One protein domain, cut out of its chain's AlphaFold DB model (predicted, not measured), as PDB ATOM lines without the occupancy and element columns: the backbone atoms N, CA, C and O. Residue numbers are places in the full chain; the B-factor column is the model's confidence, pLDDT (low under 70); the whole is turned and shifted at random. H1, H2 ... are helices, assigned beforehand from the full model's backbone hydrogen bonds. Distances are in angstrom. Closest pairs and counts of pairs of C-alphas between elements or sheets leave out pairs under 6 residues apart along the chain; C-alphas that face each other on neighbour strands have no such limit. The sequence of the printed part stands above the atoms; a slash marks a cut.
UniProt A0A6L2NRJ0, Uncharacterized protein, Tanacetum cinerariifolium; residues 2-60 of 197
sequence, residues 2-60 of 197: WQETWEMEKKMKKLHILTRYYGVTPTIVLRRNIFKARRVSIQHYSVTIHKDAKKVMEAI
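Overview. This is residues 2 to 60 of the 197 residues of an uncharacterized protein of Tanacetum cinerariifolium (UniProt A0A6L2NRJ0). This is a long helical hairpin with unequal arms: H1 runs one way, the chain turns at residues 23 to 25, and the longer H2 folds back beside it and then sticks out alone with residues 41 to 60. The two arms come near each other at the turn. The printed part has 59 residues with two named helices, H1 then H2, and no named strand; its class is all helix. It is an extended rod, spanning 60 by 19 by 8 A, with a radius of gyration of the C-alphas of 17.6 A.

Arrangement. Start with H1, residues 2 to 22, and go through the tight link of 3 residues to H2, residues 26 to 60; the two form a helical hairpin. They touch, H2 with residues 26 to 33 alone, and you will find their closest C-alphas at Thr 19 and Pro 26, 6.7 A apart. They run opposite ways at a shallow tilt of 12 degrees. In H2 every O i to N i+4 pair is within hydrogen-bond range; in H1 15 of 17 are.

Along the chain. Find C-alpha 2 at (-39.889, 41.545, -2.881); from there H1 runs 30.3 A to C-alpha 22. Find C-alpha 26 at (-41.309, 18.079, 0.270); from there H2 runs 50.9 A to C-alpha 60 at (-64.185, 63.284, 5.293).

Size, cuts and confidence. Look to Tyr 21 and Ile 60 for the two C-alphas farthest apart, at 60.4 A. The printed part has no cut. In the B-factor column, pLDDT is under 70 at residues 2, 5, 16 and 18 to 27, with a mean of 79.7 over the printed part of this model.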
ATOM      1  N   TRP A   2     -41.041  42.045  -2.090       63.72
ATOM      2  CA  TRP A   2     -39.889  41.545  -2.881       63.72
ATOM      3  C   TRP A   2     -38.780  40.829  -2.084       63.72
ATOM      4  O   TRP A   2     -38.240  39.813  -2.522       63.72
ATOM      5  N   GLN A   3     -38.463  41.317  -0.883       71.88
ATOM      6  CA  GLN A   3     -37.450  40.704  -0.018       71.88
ATOM      7  C   GLN A   3     -37.891  39.332   0.530       71.88
ATOM      8  O   GLN A   3     -37.080  38.422   0.681       71.88
ATOM      9  N   GLU A   4     -39.190  39.157   0.782       70.44
ATOM     10  CA  GLU A   4     -39.763  37.919   1.321       70.44
ATOM     11  C   GLU A   4     -39.880  36.846   0.239       70.44
ATOM     12  O   GLU A   4     -39.602  35.678   0.505       70.44
ATOM     13  N   THR A   5     -40.237  37.229  -0.992       68.56
ATOM     14  CA  THR A   5     -40.272  36.313  -2.140       68.56
ATOM     15  C   THR A   5     -38.882  35.759  -2.451       68.56
ATOM     16  O   THR A   5     -38.736  34.550  -2.625       68.56
ATOM     17  N   TRP A   6     -37.848  36.604  -2.412       75.88
ATOM     18  CA  TRP A   6     -36.455  36.192  -2.627       75.88
ATOM     19  C   TRP A   6     -35.917  35.290  -1.504       75.88
ATOM     20  O   TRP A   6     -35.303  34.251  -1.758       75.88
ATOM     21  N   GLU A   7     -36.206  35.620  -0.242       79.12
ATOM     22  CA  GLU A   7     -35.845  34.767   0.896       79.12
ATOM     23  C   GLU A   7     -36.587  33.422   0.897       79.12
ATOM     24  O   GLU A   7     -36.026  32.405   1.319       79.12
ATOM     25  N   MET A   8     -37.824  33.374   0.398       75.25
ATOM     26  CA  MET A   8     -38.528  32.111   0.166       75.25
ATOM     27  C   MET A   8     -37.868  31.294  -0.948       75.25
ATOM     28  O   MET A   8     -37.681  30.093  -0.769       75.25
ATOM     29  N   GLU A   9     -37.447  31.914  -2.049       76.75
ATOM     30  CA  GLU A   9     -36.766  31.230  -3.155       76.75
ATOM     31  C   GLU A   9     -35.451  30.561  -2.709       76.75
ATOM     32  O   GLU A   9     -35.201  29.392  -3.018       76.75
ATOM     33  N   LYS A  10     -34.643  31.242  -1.882       83.56
ATOM     34  CA  LYS A  10     -33.458  30.635  -1.248       83.56
ATOM     35  C   LYS A  10     -33.814  29.435  -0.370       83.56
ATOM     36  O   LYS A  10     -33.161  28.392  -0.445       83.56
ATOM     37  N   LYS A  11     -34.846  29.566   0.472       78.25
ATOM     38  CA  LYS A  11     -35.299  28.495   1.379       78.25
ATOM     39  C   LYS A  11     -35.823  27.289   0.597       78.25
ATOM     40  O   LYS A  11     -35.522  26.160   0.974       78.25
ATOM     41  N   MET A  12     -36.510  27.515  -0.523       76.38
ATOM     42  CA  MET A  12     -36.943  26.481  -1.470       76.38
ATOM     43  C   MET A  12     -35.749  25.726  -2.070       76.38
ATOM     44  O   MET A  12     -35.696  24.500  -1.981       76.38
ATOM     45  N   LYS A  13     -34.750  26.449  -2.599       80.69
ATOM     46  CA  LYS A  13     -33.517  25.860  -3.153       80.69
ATOM     47  C   LYS A  13     -32.773  25.012  -2.110       80.69
ATOM     48  O   LYS A  13     -32.378  23.887  -2.410       80.69
ATOM     49  N   LYS A  14     -32.666  25.485  -0.860       78.31
ATOM     50  CA  LYS A  14     -32.046  24.733   0.250       78.31
ATOM     51  C   LYS A  14     -32.836  23.474   0.646       78.31
ATOM     52  O   LYS A  14     -32.233  22.437   0.909       78.31
ATOM     53  N   LEU A  15     -34.170  23.534   0.664       70.19
ATOM     54  CA  LEU A  15     -35.034  22.387   0.985       70.19
ATOM     55  C   LEU A  15     -34.985  21.281  -0.080       70.19
ATOM     56  O   LEU A  15     -35.005  20.100   0.270       70.19
ATOM     57  N   HIS A  16     -34.877  21.647  -1.360       68.44
ATOM     58  CA  HIS A  16     -34.721  20.690  -2.466       68.44
ATOM     59  C   HIS A  16     -33.436  19.861  -2.344       68.44
ATOM     60  O   HIS A  16     -33.443  18.657  -2.599       68.44
ATOM     61  N   ILE A  17     -32.343  20.488  -1.897       72.56
ATOM     62  CA  ILE A  17     -31.071  19.807  -1.615       72.56
ATOM     63  C   ILE A  17     -31.235  18.852  -0.422       72.56
ATOM     64  O   ILE A  17     -30.875  17.682  -0.516       72.56
ATOM     65  N   LEU A  18     -31.836  19.325   0.677       65.50
ATOM     66  CA  LEU A  18     -31.964  18.555   1.920       65.50
ATOM     67  C   LEU A  18     -32.876  17.320   1.776       65.50
ATOM     68  O   LEU A  18     -32.581  16.263   2.328       65.50
ATOM     69  N   THR A  19     -33.943  17.426   0.976       62.75
ATOM     70  CA  THR A  19     -34.836  16.303   0.625       62.75
ATOM     71  C   THR A  19     -34.059  15.138   0.017       62.75
ATOM     72  O   THR A  19     -34.272  13.989   0.396       62.75
ATOM     73  N   ARG A  20     -33.131  15.440  -0.903       65.00
ATOM     74  CA  ARG A  20     -32.345  14.442  -1.643       65.00
ATOM     75  C   ARG A  20     -31.373  13.656  -0.750       65.00
ATOM     76  O   ARG A  20     -30.848  12.644  -1.194       65.00
ATOM     77  N   TYR A  21     -31.138  14.127   0.476       67.69
ATOM     78  CA  TYR A  21     -30.175  13.561   1.425       67.69
ATOM     79  C   TYR A  21     -30.839  12.938   2.670       67.69
ATOM     80  O   TYR A  21     -30.295  12.001   3.240       67.69
ATOM     81  N   TYR A  22     -32.017  13.429   3.091       64.81
ATOM     82  CA  TYR A  22     -32.659  13.039   4.362       64.81
ATOM     83  C   TYR A  22     -34.113  12.532   4.246       64.81
ATOM     84  O   TYR A  22     -34.764  12.324   5.266       64.81
ATOM     85  N   GLY A  23     -34.671  12.359   3.040       62.62
ATOM     86  CA  GLY A  23     -35.967  11.680   2.841       62.62
ATOM     87  C   GLY A  23     -37.228  12.420   3.329       62.62
ATOM     88  O   GLY A  23     -38.325  11.868   3.280       62.62
ATOM     89  N   VAL A  24     -37.111  13.673   3.779       63.88
ATOM     90  CA  VAL A  24     -38.253  14.493   4.226       63.88
ATOM     91  C   VAL A  24     -39.192  14.786   3.052       63.88
ATOM     92  O   VAL A  24     -38.770  15.383   2.065       63.88
ATOM     93  N   THR A  25     -40.479  14.436   3.161       60.16
ATOM     94  CA  THR A  25     -41.453  14.646   2.075       60.16
ATOM     95  C   THR A  25     -41.652  16.147   1.777       60.16
ATOM     96  O   THR A  25     -42.173  16.886   2.624       60.16
ATOM     97  N   PRO A  26     -41.292  16.642   0.570       63.53
ATOM     98  CA  PRO A  26     -41.309  18.079   0.270       63.53
ATOM     99  C   PRO A  26     -42.678  18.721   0.478       63.53
ATOM    100  O   PRO A  26     -42.784  19.851   0.950       63.53
ATOM    101  N   THR A  27     -43.737  17.979   0.159       65.25
ATOM    102  CA  THR A  27     -45.128  18.433   0.120       65.25
ATOM    103  C   THR A  27     -45.583  19.107   1.415       65.25
ATOM    104  O   THR A  27     -46.295  20.110   1.356       65.25
ATOM    105  N   ILE A  28     -45.155  18.617   2.584       72.00
ATOM    106  CA  ILE A  28     -45.552  19.181   3.886       72.00
ATOM    107  C   ILE A  28     -44.850  20.523   4.130       72.00
ATOM    108  O   ILE A  28     -45.492  21.508   4.506       72.00
ATOM    109  N   VAL A  29     -43.540  20.597   3.872       73.62
ATOM    110  CA  VAL A  29     -42.753  21.824   4.081       73.62
ATOM    111  C   VAL A  29     -43.137  22.904   3.064       73.62
ATOM    112  O   VAL A  29     -43.308  24.068   3.432       73.62
ATOM    113  N   LEU A  30     -43.369  22.509   1.809       73.38
ATOM    114  CA  LEU A  30     -43.895  23.367   0.746       73.38
ATOM    115  C   LEU A  30     -45.254  23.963   1.137       73.38
ATOM    116  O   LEU A  30     -45.398  25.186   1.156       73.38
ATOM    117  N   ARG A  31     -46.227  23.130   1.542       79.25
ATOM    118  CA  ARG A  31     -47.546  23.600   2.007       79.25
ATOM    119  C   ARG A  31     -47.429  24.548   3.207       79.25
ATOM    120  O   ARG A  31     -48.076  25.594   3.209       79.25
ATOM    121  N   ARG A  32     -46.559  24.249   4.183       81.50
ATOM    122  CA  ARG A  32     -46.305  25.115   5.355       81.50
ATOM    123  C   ARG A  32     -45.750  26.486   4.953       81.50
ATOM    124  O   ARG A  32     -46.163  27.495   5.524       81.50
ATOM    125  N   ASN A  33     -44.849  26.547   3.974       79.44
ATOM    126  CA  ASN A  33     -44.268  27.806   3.497       79.44
ATOM    127  C   ASN A  33     -45.249  28.613   2.633       79.44
ATOM    128  O   ASN A  33     -45.371  29.820   2.838       79.44
ATOM    129  N   ILE A  34     -46.016  27.962   1.752       83.25
ATOM    130  CA  ILE A  34     -47.087  28.602   0.965       83.25
ATOM    131  C   ILE A  34     -48.146  29.215   1.892       83.25
ATOM    132  O   ILE A  34     -48.549  30.360   1.697       83.25
ATOM    133  N   PHE A  35     -48.562  28.493   2.937       86.81
ATOM    134  CA  PHE A  35     -49.522  29.001   3.920       86.81
ATOM    135  C   PHE A  35     -48.986  30.223   4.684       86.81
ATOM    136  O   PHE A  35     -49.705  31.210   4.845       86.81
ATOM    137  N   LYS A  36     -47.709  30.206   5.094       87.38
ATOM    138  CA  LYS A  36     -47.044  31.371   5.705       87.38
ATOM    139  C   LYS A  36     -47.016  32.578   4.761       87.38
ATOM    140  O   LYS A  36     -47.406  33.663   5.180       87.38
ATOM    141  N   ALA A  37     -46.610  32.392   3.503       83.88
ATOM    142  CA  ALA A  37     -46.572  33.468   2.509       83.88
ATOM    143  C   ALA A  37     -47.965  34.064   2.249       83.88
ATOM    144  O   ALA A  37     -48.130  35.282   2.275       83.88
ATOM    145  N   ARG A  38     -48.990  33.212   2.083       90.81
ATOM    146  CA  ARG A  38     -50.389  33.650   1.947       90.81
ATOM    147  C   ARG A  38     -50.853  34.448   3.163       90.81
ATOM    148  O   ARG A  38     -51.410  35.525   2.981       90.81
ATOM    149  N   ARG A  39     -50.581  33.976   4.387       90.38
ATOM    150  CA  ARG A  39     -50.918  34.708   5.619       90.38
ATOM    151  C   ARG A  39     -50.280  36.098   5.636       90.38
ATOM    152  O   ARG A  39     -50.993  37.060   5.882       90.38
ATOM    153  N   VAL A  40     -48.982  36.213   5.355       89.62
ATOM    154  CA  VAL A  40     -48.288  37.515   5.340       89.62
ATOM    155  C   VAL A  40     -48.869  38.445   4.271       89.62
ATOM    156  O   VAL A  40     -49.153  39.599   4.575       89.62
ATOM    157  N   SER A  41     -49.134  37.939   3.063       84.38
ATOM    158  CA  SER A  41     -49.753  38.721   1.982       84.38
ATOM    159  C   SER A  41     -51.147  39.250   2.361       84.38
ATOM    160  O   SER A  41     -51.423  40.437   2.201       84.38
ATOM    161  N   ILE A  42     -51.996  38.403   2.958       89.44
ATOM    162  CA  ILE A  42     -53.338  38.784   3.434       89.44
ATOM    163  C   ILE A  42     -53.254  39.833   4.551       89.44
ATOM    164  O   ILE A  42     -53.997  40.812   4.532       89.44
ATOM    165  N   GLN A  43     -52.344  39.658   5.514       90.75
ATOM    166  CA  GLN A  43     -52.154  40.615   6.608       90.75
ATOM    167  C   GLN A  43     -51.633  41.964   6.096       90.75
ATOM    168  O   GLN A  43     -52.148  43.004   6.496       90.75
ATOM    169  N   HIS A  44     -50.676  41.959   5.164       88.81
ATOM    170  CA  HIS A  44     -50.180  43.174   4.521       88.81
ATOM    171  C   HIS A  44     -51.304  43.924   3.794       88.81
ATOM    172  O   HIS A  44     -51.520  45.100   4.075       88.81
ATOM    173  N   TYR A  45     -52.060  43.222   2.941       87.19
ATOM    174  CA  TYR A  45     -53.184  43.779   2.183       87.19
ATOM    175  C   TYR A  45     -54.274  44.361   3.098       87.19
ATOM    176  O   TYR A  45     -54.735  45.486   2.890       87.19
ATOM    177  N   SER A  46     -54.622  43.635   4.166       84.62
ATOM    178  CA  SER A  46     -55.541  44.107   5.205       84.62
ATOM    179  C   SER A  46     -55.049  45.409   5.843       84.62
ATOM    180  O   SER A  46     -55.778  46.400   5.854       84.62
ATOM    181  N   VAL A  47     -53.800  45.458   6.318       89.31
ATOM    182  CA  VAL A  47     -53.237  46.649   6.979       89.31
ATOM    183  C   VAL A  47     -53.175  47.853   6.031       89.31
ATOM    184  O   VAL A  47     -53.454  48.973   6.465       89.31
ATOM    185  N   THR A  48     -52.876  47.655   4.741       87.62
ATOM    186  CA  THR A  48     -52.934  48.740   3.745       87.62
ATOM    187  C   THR A  48     -54.350  49.282   3.556       87.62
ATOM    188  O   THR A  48     -54.529  50.495   3.642       87.62
ATOM    189  N   ILE A  49     -55.367  48.419   3.419       90.31
ATOM    190  CA  ILE A  49     -56.770  48.858   3.301       90.31
ATOM    191  C   ILE A  49     -57.201  49.646   4.538       90.31
ATOM    192  O   ILE A  49     -57.742  50.739   4.400       90.31
ATOM    193  N   HIS A  50     -56.922  49.145   5.747       91.50
ATOM    194  CA  HIS A  50     -57.274  49.847   6.985       91.50
ATOM    195  C   HIS A  50     -56.599  51.226   7.077       91.50
ATOM    196  O   HIS A  50     -57.222  52.195   7.512       91.50
ATOM    197  N   LYS A  51     -55.336  51.338   6.643       91.88
ATOM    198  CA  LYS A  51     -54.594  52.604   6.642       91.88
ATOM    199  C   LYS A  51     -55.188  53.621   5.668       91.88
ATOM    200  O   LYS A  51     -55.299  54.792   6.025       91.88
ATOM    201  N   ASP A  52     -55.567  53.196   4.467       92.38
ATOM    202  CA  ASP A  52     -56.115  54.103   3.459       92.38
ATOM    203  C   ASP A  52     -57.588  54.445   3.731       92.38
ATOM    204  O   ASP A  52     -57.955  55.616   3.646       92.38
ATOM    205  N   ALA A  53     -58.392  53.495   4.218       93.50
ATOM    206  CA  ALA A  53     -59.736  53.759   4.733       93.50
ATOM    207  C   ALA A  53     -59.719  54.782   5.885       93.50
ATOM    208  O   ALA A  53     -60.521  55.715   5.892       93.50
ATOM    209  N   LYS A  54     -58.754  54.679   6.816       94.62
ATOM    210  CA  LYS A  54     -58.578  55.667   7.895       94.62
ATOM    211  C   LYS A  54     -58.275  57.071   7.358       94.62
ATOM    212  O   LYS A  54     -58.869  58.030   7.839       94.62
ATOM    213  N   LYS A  55     -57.400  57.208   6.352       94.31
ATOM    214  CA  LYS A  55     -57.122  58.512   5.713       94.31
ATOM    215  C   LYS A  55     -58.357  59.092   5.025       94.31
ATOM    216  O   LYS A  55     -58.573  60.297   5.095       94.31
ATOM    217  N   VAL A  56     -59.146  58.253   4.347       92.75
ATOM    218  CA  VAL A  56     -60.395  58.680   3.698       92.75
ATOM    219  C   VAL A  56     -61.388  59.180   4.746       92.75
ATOM    220  O   VAL A  56     -61.938  60.264   4.566       92.75
ATOM    221  N   MET A  57     -61.546  58.470   5.869       90.31
ATOM    222  CA  MET A  57     -62.387  58.924   6.981       90.31
ATOM    223  C   MET A  57     -61.898  60.260   7.560       90.31
ATOM    224  O   MET A  57     -62.674  61.202   7.644       90.31
ATOM    225  N   GLU A  58     -60.602  60.399   7.855       90.19
ATOM    226  CA  GLU A  58     -60.027  61.647   8.383       90.19
ATOM    227  C   GLU A  58     -60.191  62.831   7.404       90.19
ATOM    228  O   GLU A  58     -60.425  63.971   7.811       90.19
ATOM    229  N   ALA A  59     -60.103  62.580   6.093       88.81
ATOM    230  CA  ALA A  59     -60.344  63.584   5.059       88.81
ATOM    231  C   ALA A  59     -61.830  63.970   4.939       88.81
ATOM    232  O   ALA A  59     -62.135  65.136   4.664       88.81
ATOM    233  N   ILE A  60     -62.748  63.022   5.161       87.38
ATOM    234  CA  ILE A  60     -64.185  63.284   5.293       87.38
ATOM    235  C   ILE A  60     -64.415  64.127   6.550       87.38
ATOM    236  O   ILE A  60     -64.888  65.252   6.428       87.38
TER     237      ILE A  60